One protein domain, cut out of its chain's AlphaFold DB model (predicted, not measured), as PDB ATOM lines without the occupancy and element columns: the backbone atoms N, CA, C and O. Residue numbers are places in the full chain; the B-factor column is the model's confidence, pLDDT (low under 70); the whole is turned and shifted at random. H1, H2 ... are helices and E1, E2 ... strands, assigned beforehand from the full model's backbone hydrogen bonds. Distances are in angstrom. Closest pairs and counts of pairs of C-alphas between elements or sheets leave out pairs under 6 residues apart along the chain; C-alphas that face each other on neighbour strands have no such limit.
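This is residues 2 to 95 of the 95 residues of the protein "TLDc domain-containing protein" of Rhizophagus clarus (UniProt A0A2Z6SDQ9). What shape? With little regular structure, it is a twisted antiparallel wall, E1 E2 E3 E4, with short helices H1 and H2 beyond E1; residues 2 to 10 stick out. How large? The 94 printed residues, 34 in named elements, class mixed, are only just compact, close to loose: radius of gyration of the C-alphas 14.7 A, spans 37 by 37 by 30 A.

Where are the helices? H1 is residues 17 to 20, from C-alpha 17 (-20.830, 19.342, 17.121); H2 is residues 24 to 31. The strands? E1 is residues 37 to 42, E2 49 to 54, 16.8 A long, E3 70 to 74 and E4 83 to 87, ending at C-alpha 87 (-46.196, 20.980, 20.250).

How do strands pair? They form hairpins in a meander, each the antiparallel neighbour of the one before; N 39 and O 52, for instance, are 2.8 A apart. The helices? Neither is on the sheet.

A cut? The printed part has none. Low confidence? Residues 2 to 4 and 89 to 95 are under 70.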
ATOM      1  N   TYR A   2     -40.985  38.676  25.841       62.41
ATOM      2  CA  TYR A   2     -39.768  39.317  26.346       62.41
ATOM      3  C   TYR A   2     -39.168  40.204  25.245       62.41
ATOM      4  O   TYR A   2     -39.152  39.808  24.082       62.41
ATOM      5  N   THR A   3     -38.709  41.405  25.589       67.12
ATOM      6  CA  THR A   3     -37.835  42.218  24.727       67.12
ATOM      7  C   THR A   3     -36.385  41.773  24.925       67.12
ATOM      8  O   THR A   3     -36.075  41.164  25.948       67.12
ATOM      9  N   ASN A   4     -35.471  42.119  24.010       65.12
ATOM     10  CA  ASN A   4     -34.034  41.825  24.178       65.12
ATOM     11  C   ASN A   4     -33.452  42.361  25.505       65.12
ATOM     12  O   ASN A   4     -32.444  41.852  25.977       65.12
ATOM     13  N   SER A   5     -34.093  43.362  26.118       72.00
ATOM     14  CA  SER A   5     -33.721  43.937  27.415       72.00
ATOM     15  C   SER A   5     -34.248  43.183  28.645       72.00
ATOM     16  O   SER A   5     -33.794  43.480  29.742       72.00
ATOM     17  N   ASN A   6     -35.179  42.230  28.491       81.31
ATOM     18  CA  ASN A   6     -35.905  41.589  29.598       81.31
ATOM     19  C   ASN A   6     -35.986  40.053  29.460       81.31
ATOM     20  O   ASN A   6     -37.003  39.461  29.814       81.31
ATOM     21  N   ILE A   7     -34.962  39.388  28.919       82.38
ATOM     22  CA  ILE A   7     -34.922  37.915  28.883       82.38
ATOM     23  C   ILE A   7     -34.482  37.417  30.274       82.38
ATOM     24  O   ILE A   7     -33.349  37.690  30.660       82.38
ATOM     25  N   PRO A   8     -35.320  36.685  31.039       87.81
ATOM     26  CA  PRO A   8     -34.981  36.240  32.397       87.81
ATOM     27  C   PRO A   8     -34.079  34.993  32.408       87.81
ATOM     28  O   PRO A   8     -33.943  34.331  33.433       87.81
ATOM     29  N   TYR A   9     -33.513  34.640  31.254       85.38
ATOM     30  CA  TYR A   9     -32.748  33.423  31.033       85.38
ATOM     31  C   TYR A   9     -31.372  33.771  30.478       85.38
ATOM     32  O   TYR A   9     -31.247  34.590  29.568       85.38
ATOM     33  N   GLU A  10     -30.361  33.078  30.984       90.38
ATOM     34  CA  GLU A  10     -29.022  33.057  30.415       90.38
ATOM     35  C   GLU A  10     -28.830  31.735  29.665       90.38
ATOM     36  O   GLU A  10     -29.058  30.655  30.213       90.38
ATOM     37  N   PHE A  11     -28.433  31.813  28.394       91.44
ATOM     38  CA  PHE A  11     -28.168  30.629  27.584       91.44
ATOM     39  C   PHE A  11     -26.680  30.304  27.595       91.44
ATOM     40  O   PHE A  11     -25.867  31.053  27.058       91.44
ATOM     41  N   ASN A  12     -26.349  29.135  28.138       95.00
ATOM     42  CA  ASN A  12     -24.993  28.605  28.136       95.00
ATOM     43  C   ASN A  12     -24.827  27.582  27.010       95.00
ATOM     44  O   ASN A  12     -25.560  26.595  26.938       95.00
ATOM     45  N   LEU A  13     -23.849  27.799  26.126       96.94
ATOM     46  CA  LEU A  13     -23.497  26.820  25.098       96.94
ATOM     47  C   LEU A  13     -22.742  25.651  25.741       96.94
ATOM     48  O   LEU A  13     -21.565  25.779  26.067       96.94
ATOM     49  N   ILE A  14     -23.416  24.510  25.892       96.81
ATOM     50  CA  ILE A  14     -22.838  23.309  26.520       96.81
ATOM     51  C   ILE A  14     -22.285  22.291  25.517       96.81
ATOM     52  O   ILE A  14     -21.412  21.512  25.879       96.81
ATOM     53  N   PHE A  15     -22.758  22.301  24.268       97.81
ATOM     54  CA  PHE A  15     -22.311  21.385  23.219       97.81
ATOM     55  C   PHE A  15     -22.401  22.046  21.844       97.81
ATOM     56  O   PHE A  15     -23.398  22.693  21.514       97.81
ATOM     57  N   ARG A  16     -21.380  21.846  21.011       97.38
ATOM     58  CA  ARG A  16     -21.397  22.222  19.593       97.38
ATOM     59  C   ARG A  16     -20.677  21.154  18.779       97.38
ATOM     60  O   ARG A  16     -19.463  21.038  18.869       97.38
ATOM     61  N   GLY A  17     -21.395  20.458  17.895       95.81
ATOM     62  CA  GLY A  17     -20.830  19.342  17.121       95.81
ATOM     63  C   GLY A  17     -19.598  19.688  16.271       95.81
ATOM     64  O   GLY A  17     -18.754  18.830  16.046       95.81
ATOM     65  N   SER A  18     -19.438  20.947  15.840       94.75
ATOM     66  CA  SER A  18     -18.233  21.389  15.119       94.75
ATOM     67  C   SER A  18     -17.004  21.620  16.011       94.75
ATOM     68  O   SER A  18     -15.917  21.819  15.482       94.75
ATOM     69  N   TRP A  19     -17.174  21.678  17.333       96.75
ATOM     70  CA  TRP A  19     -16.092  21.817  18.320       96.75
ATOM     71  C   TRP A  19     -15.859  20.521  19.090       96.75
ATOM     72  O   TRP A  19     -14.723  20.181  19.395       96.75
ATOM     73  N   ASP A  20     -16.938  19.797  19.366       96.12
ATOM     74  CA  ASP A  20     -16.959  18.718  20.349       96.12
ATOM     75  C   ASP A  20     -17.005  17.328  19.725       96.12
ATOM     76  O   ASP A  20     -17.150  16.357  20.451       96.12
ATOM     77  N   SER A  21     -16.864  17.235  18.401       94.31
ATOM     78  CA  SER A  21     -17.200  16.053  17.601       94.31
ATOM     79  C   SER A  21     -18.707  15.780  17.563       94.31
ATOM     80  O   SER A  21     -19.441  15.930  18.538       94.31
ATOM     81  N   PHE A  22     -19.205  15.427  16.378       92.69
ATOM     82  CA  PHE A  22     -20.627  15.169  16.160       92.69
ATOM     83  C   PHE A  22     -20.941  13.682  16.352       92.69
ATOM     84  O   PHE A  22     -21.279  12.976  15.405       92.69
ATOM     85  N   ASP A  23     -20.784  13.211  17.586       95.75
ATOM     86  CA  ASP A  23     -21.060  11.835  17.988       95.75
ATOM     87  C   ASP A  23     -21.841  11.777  19.313       95.75
ATOM     88  O   ASP A  23     -21.853  12.726  20.103       95.75
ATOM     89  N   ALA A  24     -22.529  10.655  19.536       94.44
ATOM     90  CA  ALA A  24     -23.402  10.480  20.691       94.44
ATOM     91  C   ALA A  24     -22.635  10.466  22.022       94.44
ATOM     92  O   ALA A  24     -23.148  10.963  23.020       94.44
ATOM     93  N   ILE A  25     -21.405   9.943  22.048       96.81
ATOM     94  CA  ILE A  25     -20.597   9.855  23.273       96.81
ATOM     95  C   ILE A  25     -20.232  11.265  23.738       96.81
ATOM     96  O   ILE A  25     -20.447  11.619  24.896       96.81
ATOM     97  N   SER A  26     -19.739  12.096  22.825       97.25
ATOM     98  CA  SER A  26     -19.403  13.493  23.093       97.25
ATOM     99  C   SER A  26     -20.628  14.310  23.505       97.25
ATOM    100  O   SER A  26     -20.530  15.150  24.401       97.25
ATOM    101  N   PHE A  27     -21.792  14.031  22.907       96.19
ATOM    102  CA  PHE A  27     -23.058  14.637  23.316       96.19
ATOM    103  C   PHE A  27     -23.435  14.250  24.752       96.19
ATOM    104  O   PHE A  27     -23.582  15.139  25.588       96.19
ATOM    105  N   HIS A  28     -23.531  12.956  25.071       96.06
ATOM    106  CA  HIS A  28     -23.922  12.487  26.406       96.06
ATOM    107  C   HIS A  28     -22.950  12.961  27.493       96.06
ATOM    108  O   HIS A  28     -23.381  13.469  28.526       96.06
ATOM    109  N   ASN A  29     -21.639  12.951  27.223       96.88
ATOM    110  CA  ASN A  29     -20.626  13.464  28.153       96.88
ATOM    111  C   ASN A  29     -20.842  14.936  28.548       96.88
ATOM    112  O   ASN A  29     -20.460  15.345  29.647       96.88
ATOM    113  N   LYS A  30     -21.420  15.753  27.659       96.69
ATOM    114  CA  LYS A  30     -21.624  17.190  27.888       96.69
ATOM    115  C   LYS A  30     -23.057  17.568  28.260       96.69
ATOM    116  O   LYS A  30     -23.236  18.542  28.992       96.69
ATOM    117  N   CYS A  31     -24.051  16.834  27.773       96.31
ATOM    118  CA  CYS A  31     -25.470  17.192  27.853       96.31
ATOM    119  C   CYS A  31     -26.255  16.413  28.914       96.31
ATOM    120  O   CYS A  31     -27.308  16.890  29.351       96.31
ATOM    121  N   ASP A  32     -25.762  15.261  29.369       96.62
ATOM    122  CA  ASP A  32     -26.433  14.505  30.424       96.62
ATOM    123  C   ASP A  32     -26.440  15.291  31.739       96.62
ATOM    124  O   ASP A  32     -25.492  16.008  32.081       96.62
ATOM    125  N   ASN A  33     -27.532  15.156  32.495       96.00
ATOM    126  CA  ASN A  33     -27.734  15.814  33.790       96.00
ATOM    127  C   ASN A  33     -27.692  17.358  33.748       96.00
ATOM    128  O   ASN A  33     -27.530  17.998  34.786       96.00
ATOM    129  N   LYS A  34     -27.832  17.984  32.569       95.38
ATOM    130  CA  LYS A  34     -27.870  19.455  32.431       95.38
ATOM    131  C   LYS A  34     -29.265  20.061  32.591       95.38
ATOM    132  O   LYS A  34     -29.390  21.282  32.621       95.38
ATOM    133  N   GLY A  35     -30.291  19.223  32.739       94.38
ATOM    134  CA  GLY A  35     -31.681  19.660  32.815       94.38
ATOM    135  C   GLY A  35     -32.190  20.156  31.465       94.38
ATOM    136  O   GLY A  35     -31.837  19.603  30.423       94.38
ATOM    137  N   ALA A  36     -33.020  21.198  31.495       95.75
ATOM    138  CA  ALA A  36     -33.675  21.722  30.308       95.75
ATOM    139  C   ALA A  36     -32.676  22.275  29.276       95.75
ATOM    140  O   ALA A  36     -31.777  23.050  29.603       95.75
ATOM    141  N   THR A  37     -32.861  21.923  28.006       96.81
ATOM    142  CA  THR A  37     -31.955  22.288  26.911       96.81
ATOM    143  C   THR A  37     -32.716  22.727  25.665       96.81
ATOM    144  O   THR A  37     -33.814  22.253  25.377       96.81
ATOM    145  N   ILE A  38     -32.106  23.633  24.899       96.94
ATOM    146  CA  ILE A  38     -32.535  23.973  23.541       96.94
ATOM    147  C   ILE A  38     -31.478  23.450  22.574       96.94
ATOM    148  O   ILE A  38     -30.295  23.758  22.708       96.94
ATOM    149  N   ILE A  39     -31.917  22.689  21.578       96.94
ATOM    150  CA  ILE A  39     -31.089  22.209  20.476       96.94
ATOM    151  C   ILE A  39     -31.357  23.081  19.254       96.94
ATOM    152  O   ILE A  39     -32.510  23.323  18.898       96.94
ATOM    153  N   VAL A  40     -30.286  23.512  18.588       97.56
ATOM    154  CA  VAL A  40     -30.341  24.253  17.323       97.56
ATOM    155  C   VAL A  40     -29.442  23.561  16.303       97.56
ATOM    156  O   VAL A  40     -28.252  23.365  16.541       97.56
ATOM    157  N   ILE A  41     -30.004  23.218  15.148       97.12
ATOM    158  CA  ILE A  41     -29.323  22.546  14.040       97.12
ATOM    159  C   ILE A  41     -29.432  23.436  12.803       97.12
ATOM    160  O   ILE A  41     -30.530  23.776  12.362       97.12
ATOM    161  N   LYS A  42     -28.285  23.795  12.216       96.50
ATOM    162  CA  LYS A  42     -28.212  24.505  10.932       96.50
ATOM    163  C   LYS A  42     -28.080  23.499   9.792       96.50
ATOM    164  O   LYS A  42     -27.147  22.697   9.784       96.50
ATOM    165  N   ILE A  43     -28.974  23.573   8.809       96.94
ATOM    166  CA  ILE A  43     -28.920  22.709   7.628       96.94
ATOM    167  C   ILE A  43     -27.850  23.238   6.667       96.94
ATOM    168  O   ILE A  43     -27.877  24.401   6.254       96.94
ATOM    169  N   LYS A  44     -26.887  22.379   6.314       96.38
ATOM    170  CA  LYS A  44     -25.763  22.729   5.433       96.38
ATOM    171  C   LYS A  44     -26.268  23.287   4.097       96.38
ATOM    172  O   LYS A  44     -27.220  22.765   3.528       96.38
ATOM    173  N   ASN A  45     -25.589  24.317   3.588       97.19
ATOM    174  CA  ASN A  45     -25.905  24.983   2.317       97.19
ATOM    175  C   ASN A  45     -27.325  25.581   2.253       97.19
ATOM    176  O   ASN A  45     -27.907  25.679   1.176       97.19
ATOM    177  N   SER A  46     -27.890  25.980   3.394       97.38
ATOM    178  CA  SER A  46     -29.177  26.670   3.442       97.38
ATOM    179  C   SER A  46     -29.263  27.628   4.633       97.38
ATOM    180  O   SER A  46     -28.483  27.527   5.586       97.38
ATOM    181  N   ASN A  47     -30.264  28.508   4.597       97.50
ATOM    182  CA  ASN A  47     -30.666  29.308   5.753       97.50
ATOM    183  C   ASN A  47     -31.675  28.584   6.657       97.50
ATOM    184  O   ASN A  47     -32.216  29.177   7.588       97.50
ATOM    185  N   GLN A  48     -31.948  27.303   6.408       98.12
ATOM    186  CA  GLN A  48     -32.878  26.555   7.237       98.12
ATOM    187  C   GLN A  48     -32.226  26.197   8.571       98.12
ATOM    188  O   GLN A  48     -31.073  25.745   8.631       98.12
ATOM    189  N   SER A  49     -32.989  26.358   9.643       98.00
ATOM    190  CA  SER A  49     -32.638  25.831  10.954       98.00
ATOM    191  C   SER A  49     -33.795  25.021  11.515       98.00
ATOM    192  O   SER A  49     -34.967  25.326  11.298       98.00
ATOM    193  N   ILE A  50     -33.462  23.951  12.220       98.19
ATOM    194  CA  ILE A  50     -34.419  23.131  12.958       98.19
ATOM    195  C   ILE A  50     -33.919  22.964  14.382       98.19
ATOM    196  O   ILE A  50     -32.749  23.217  14.679       98.19
ATOM    197  N   GLY A  51     -34.790  22.523  15.270       97.75
ATOM    198  CA  GLY A  51     -34.391  22.267  16.636       97.75
ATOM    199  C   GLY A  51     -35.562  21.917  17.521       97.75
ATOM    200  O   GLY A  51     -36.661  21.611  17.052       97.75
ATOM    201  N   GLY A  52     -35.315  21.983  18.817       97.00
ATOM    202  CA  GLY A  52     -36.340  21.736  19.807       97.00
ATOM    203  C   GLY A  52     -35.890  22.101  21.203       97.00
ATOM    204  O   GLY A  52     -34.716  22.361  21.456       97.00
ATOM    205  N   TYR A  53     -36.859  22.131  22.097       96.31
ATOM    206  CA  TYR A  53     -36.665  22.273  23.523       96.31
ATOM    207  C   TYR A  53     -37.042  20.964  24.198       96.31
ATOM    208  O   TYR A  53     -38.122  20.427  23.938       96.31
ATOM    209  N   ASN A  54     -36.158  20.495  25.068       94.44
ATOM    210  CA  ASN A  54     -36.417  19.404  25.985       94.44
ATOM    211  C   ASN A  54     -36.354  19.974  27.414       94.44
ATOM    212  O   ASN A  54     -35.294  20.470  27.800       94.44
ATOM    213  N   PRO A  55     -37.449  19.955  28.195       94.62
ATOM    214  CA  PRO A  55     -37.458  20.399  29.591       94.62
ATOM    215  C   PRO A  55     -36.772  19.396  30.528       94.62
ATOM    216  O   PRO A  55     -36.419  19.750  31.652       94.62
ATOM    217  N   LEU A  56     -36.597  18.156  30.075       94.12
ATOM    218  CA  LEU A  56     -35.942  17.084  30.809       94.12
ATOM    219  C   LEU A  56     -34.473  16.981  30.386       94.12
ATOM    220  O   LEU A  56     -34.056  17.525  29.364       94.12
ATOM    221  N   ASP A  57     -33.682  16.276  31.184       93.69
ATOM    222  CA  ASP A  57     -32.282  16.006  30.877       93.69
ATOM    223  C   ASP A  57     -32.124  14.822  29.893       93.69
ATOM    224  O   ASP A  57     -33.059  14.047  29.671       93.69
ATOM    225  N   TRP A  58     -30.919  14.651  29.342       94.50
ATOM    226  CA  TRP A  58     -30.593  13.621  28.340       94.50
ATOM    227  C   TRP A  58     -30.077  12.290  28.904       94.50
ATOM    228  O   TRP A  58     -29.833  11.366  28.132       94.50
ATOM    229  N   SER A  59     -29.927  12.173  30.226       94.12
ATOM    230  CA  SER A  59     -29.396  10.959  30.845       94.12
ATOM    231  C   SER A  59     -30.419   9.824  30.873       94.12
ATOM    232  O   SER A  59     -31.633  10.048  30.870       94.12
ATOM    233  N   GLY A  60     -29.916   8.598  30.984       90.75
ATOM    234  CA  GLY A  60     -30.735   7.394  31.050       90.75
ATOM    235  C   GLY A  60     -31.036   6.803  29.673       90.75
ATOM    236  O   GLY A  60     -30.706   7.367  28.636       90.75
ATOM    237  N   LEU A  61     -31.631   5.612  29.688       87.12
ATOM    238  CA  LEU A  61     -31.974   4.845  28.483       87.12
ATOM    239  C   LEU A  61     -33.490   4.722  28.283       87.12
ATOM    240  O   LEU A  61     -33.946   4.125  27.311       87.12
ATOM    241  N   GLU A  62     -34.266   5.241  29.232       87.31
ATOM    242  CA  GLU A  62     -35.718   5.138  29.250       87.31
ATOM    243  C   GLU A  62     -36.353   6.304  28.495       87.31
ATOM    244  O   GLU A  62     -35.835   7.422  28.489       87.31
ATOM    245  N   GLN A  63     -37.509   6.041  27.883       84.00
ATOM    246  CA  GLN A  63     -38.327   7.092  27.288       84.00
ATOM    247  C   GLN A  63     -38.796   8.057  28.371       84.00
ATOM    248  O   GLN A  63     -39.257   7.637  29.437       84.00
ATOM    249  N   LYS A  64     -38.725   9.355  28.079       87.88
ATOM    250  CA  LYS A  64     -39.129  10.390  29.026       87.88
ATOM    251  C   LYS A  64     -40.374  11.104  28.525       87.88
ATOM    252  O   LYS A  64     -40.502  11.493  27.368       87.88
ATOM    253  N   ILE A  65     -41.321  11.274  29.436       86.50
ATOM    254  CA  ILE A  65     -42.654  11.788  29.143       86.50
ATOM    255  C   ILE A  65     -42.757  13.242  29.600       86.50
ATOM    256  O   ILE A  65     -42.572  13.547  30.775       86.50
ATOM    257  N   THR A  66     -43.084  14.143  28.672       88.88
ATOM    258  CA  THR A  66     -43.364  15.552  28.976       88.88
ATOM    259  C   THR A  66     -44.273  16.185  27.919       88.88
ATOM    260  O   THR A  66     -44.192  15.859  26.735       88.88
ATOM    261  N   SER A  67     -45.153  17.093  28.348       89.31
ATOM    262  CA  SER A  67     -45.952  17.967  27.474       89.31
ATOM    263  C   SER A  67     -45.225  19.244  27.065       89.31
ATOM    264  O   SER A  67     -45.668  19.932  26.145       89.31
ATOM    265  N   ASP A  68     -44.146  19.593  27.765       92.31
ATOM    266  CA  ASP A  68     -43.563  20.933  27.667       92.31
ATOM    267  C   ASP A  68     -42.496  21.017  26.565       92.31
ATOM    268  O   ASP A  68     -42.096  22.116  26.161       92.31
ATOM    269  N   SER A  69     -42.102  19.863  26.013       93.31
ATOM    270  CA  SER A  69     -41.269  19.757  24.815       93.31
ATOM    271  C   SER A  69     -41.928  20.390  23.592       93.31
ATOM    272  O   SER A  69     -43.143  20.342  23.385       93.31
ATOM    273  N   PHE A  70     -41.098  20.957  22.723       94.75
ATOM    274  CA  PHE A  70     -41.531  21.427  21.412       94.75
ATOM    275  C   PHE A  70     -40.411  21.300  20.393       94.75
ATOM    276  O   PHE A  70     -39.239  21.457  20.728       94.75
ATOM    277  N   ILE A  71     -40.778  21.080  19.135       96.75
ATOM    278  CA  ILE A  71     -39.854  21.196  18.005       96.75
ATOM    279  C   ILE A  71     -40.137  22.490  17.257       96.75
ATOM    280  O   ILE A  71     -41.265  22.995  17.250       96.75
ATOM    281  N   PHE A  72     -39.120  23.031  16.606       97.38
ATOM    282  CA  PHE A  72     -39.269  24.200  15.759       97.38
ATOM    283  C   PHE A  72     -38.498  24.048  14.452       97.38
ATOM    284  O   PHE A  72     -37.551  23.270  14.333       97.38
ATOM    285  N   SER A  73     -38.915  24.828  13.461       98.00
ATOM    286  CA  SER A  73     -38.218  24.972  12.188       98.00
ATOM    287  C   SER A  73     -38.313  26.412  11.701       98.00
ATOM    288  O   SER A  73     -39.357  27.041  11.845       98.00
ATOM    289  N   PHE A  74     -37.242  26.914  11.102       98.25
ATOM    290  CA  PHE A  74     -37.196  28.164  10.357       98.25
ATOM    291  C   PHE A  74     -36.794  27.833   8.926       98.25
ATOM    292  O   PHE A  74     -35.806  27.131   8.696       98.25
ATOM    293  N   LYS A  75     -37.550  28.343   7.949       98.06
ATOM    294  CA  LYS A  75     -37.135  28.245   6.539       98.06
ATOM    295  C   LYS A  75     -35.945  29.158   6.243       98.06
ATOM    296  O   LYS A  75     -35.167  28.867   5.340       98.06
ATOM    297  N   ASP A  76     -35.842  30.243   6.998       97.62
ATOM    298  CA  ASP A  76     -34.764  31.215   6.949       97.62
ATOM    299  C   ASP A  76     -34.529  31.748   8.368       97.62
ATOM    300  O   ASP A  76     -35.399  32.421   8.926       97.62
ATOM    301  N   TYR A  77     -33.396  31.402   8.983       94.00
ATOM    302  CA  TYR A  77     -33.087  31.777  10.367       94.00
ATOM    303  C   TYR A  77     -32.932  33.292  10.569       94.00
ATOM    304  O   TYR A  77     -33.064  33.753  11.700       94.00
ATOM    305  N   ASP A  78     -32.699  34.062   9.499       95.25
ATOM    306  CA  ASP A  78     -32.655  35.530   9.541       95.25
ATOM    307  C   ASP A  78     -34.068  36.148   9.500       95.25
ATOM    308  O   ASP A  78     -34.260  37.326   9.805       95.25
ATOM    309  N   ASN A  79     -35.091  35.346   9.179       96.31
ATOM    310  CA  ASN A  79     -36.488  35.751   9.142       96.31
ATOM    311  C   ASN A  79     -37.311  35.001  10.201       96.31
ATOM    312  O   ASN A  79     -37.829  33.906   9.962       96.31
ATOM    313  N   ILE A  80     -37.523  35.646  11.351       91.56
ATOM    314  CA  ILE A  80     -38.282  35.089  12.485       91.56
ATOM    315  C   ILE A  80     -39.710  34.678  12.084       91.56
ATOM    316  O   ILE A  80     -40.228  33.683  12.590       91.56
ATOM    317  N   SER A  81     -40.339  35.385  11.135       96.19
ATOM    318  CA  SER A  81     -41.696  35.052  10.663       96.19
ATOM    319  C   SER A  81     -41.768  33.730   9.893       96.19
ATOM    320  O   SER A  81     -42.845  33.159   9.731       96.19
ATOM    321  N   SER A  82     -40.621  33.209   9.445       97.19
ATOM    322  CA  SER A  82     -40.526  31.893   8.815       97.19
ATOM    323  C   SER A  82     -40.591  30.737   9.822       97.19
ATOM    324  O   SER A  82     -40.678  29.574   9.413       97.19
ATOM    325  N   GLY A  83     -40.543  31.062  11.118       96.94
ATOM    326  CA  GLY A  83     -40.571  30.123  12.225       96.94
ATOM    327  C   GLY A  83     -41.909  29.405  12.361       96.94
ATOM    328  O   GLY A  83     -42.983  30.006  12.338       96.94
ATOM    329  N   LYS A  84     -41.842  28.093  12.566       97.50
ATOM    330  CA  LYS A  84     -42.963  27.242  12.961       97.50
ATOM    331  C   LYS A  84     -42.577  26.469  14.205       97.50
ATOM    332  O   LYS A  84     -41.487  25.904  14.257       97.50
ATOM    333  N   ILE A  85     -43.486  26.409  15.169       95.62
ATOM    334  CA  ILE A  85     -43.346  25.608  16.384       95.62
ATOM    335  C   ILE A  85     -44.422  24.531  16.347       95.62
ATOM    336  O   ILE A  85     -45.581  24.824  16.056       95.62
ATOM    337  N   SER A  86     -44.036  23.298  16.650       93.94
ATOM    338  CA  SER A  86     -44.958  22.188  16.846       93.94
ATOM    339  C   SER A  86     -44.854  21.697  18.282       93.94
ATOM    340  O   SER A  86     -43.760  21.443  18.791       93.94
ATOM    341  N   ARG A  87     -46.013  21.567  18.922       90.88
ATOM    342  CA  ARG A  87     -46.196  20.980  20.250       90.88
ATOM    343  C   ARG A  87     -47.093  19.762  20.105       90.88
ATOM    344  O   ARG A  87     -47.954  19.738  19.226       90.88
ATOM    345  N   MET A  88     -46.894  18.766  20.954       74.81
ATOM    346  CA  MET A  88     -47.784  17.611  20.992       74.81
ATOM    347  C   MET A  88     -49.125  18.026  21.613       74.81
ATOM    348  O   MET A  88     -49.151  18.605  22.695       74.81
ATOM    349  N   ASN A  89     -50.234  17.733  20.930       69.12
ATOM    350  CA  ASN A  89     -51.586  17.939  21.453       69.12
ATOM    351  C   ASN A  89     -52.101  16.618  22.067       69.12
ATOM    352  O   ASN A  89     -52.443  15.698  21.330       69.12
ATOM    353  N   ASN A  90     -52.206  16.581  23.401       64.69
ATOM    354  CA  ASN A  90     -52.920  15.613  24.256       64.69
ATOM    355  C   ASN A  90     -52.327  14.205  24.558       64.69
ATOM    356  O   ASN A  90     -52.091  13.370  23.690       64.69
ATOM    357  N   ASN A  91     -52.244  13.961  25.876       54.56
ATOM    358  CA  ASN A  91     -52.375  12.765  26.736       54.56
ATOM    359  C   ASN A  91     -51.637  11.441  26.479       54.56
ATOM    360  O   ASN A  91     -51.619  10.631  27.400       54.56
ATOM    361  N   ASN A  92     -50.991  11.210  25.338       54.19
ATOM    362  CA  ASN A  92     -50.219   9.977  25.112       54.19
ATOM    363  C   ASN A  92     -48.770  10.331  24.751       54.19
ATOM    364  O   ASN A  92     -48.396  10.433  23.586       54.19
ATOM    365  N   TYR A  93     -47.992  10.617  25.788       61.41
ATOM    366  CA  TYR A  93     -46.657  11.205  25.737       61.41
ATOM    367  C   TYR A  93     -45.569  10.227  25.291       61.41
ATOM    368  O   TYR A  93     -45.473   9.167  25.904       61.41
ATOM    369  N   GLN A  94     -44.693  10.624  24.355       53.66
ATOM    370  CA  GLN A  94     -43.348  10.041  24.180       53.66
ATOM    371  C   GLN A  94     -42.372  11.075  23.578       53.66
ATOM    372  O   GLN A  94     -42.693  11.720  22.576       53.66
ATOM    373  N   CYS A  95     -41.193  11.215  24.189       52.91
ATOM    374  CA  CYS A  95     -39.948  11.702  23.589       52.91
ATOM    375  C   CYS A  95     -38.852  10.668  23.873       52.91
ATOM    376  O   CYS A  95     -38.858  10.086  24.987       52.91
TER     377      CYS A  95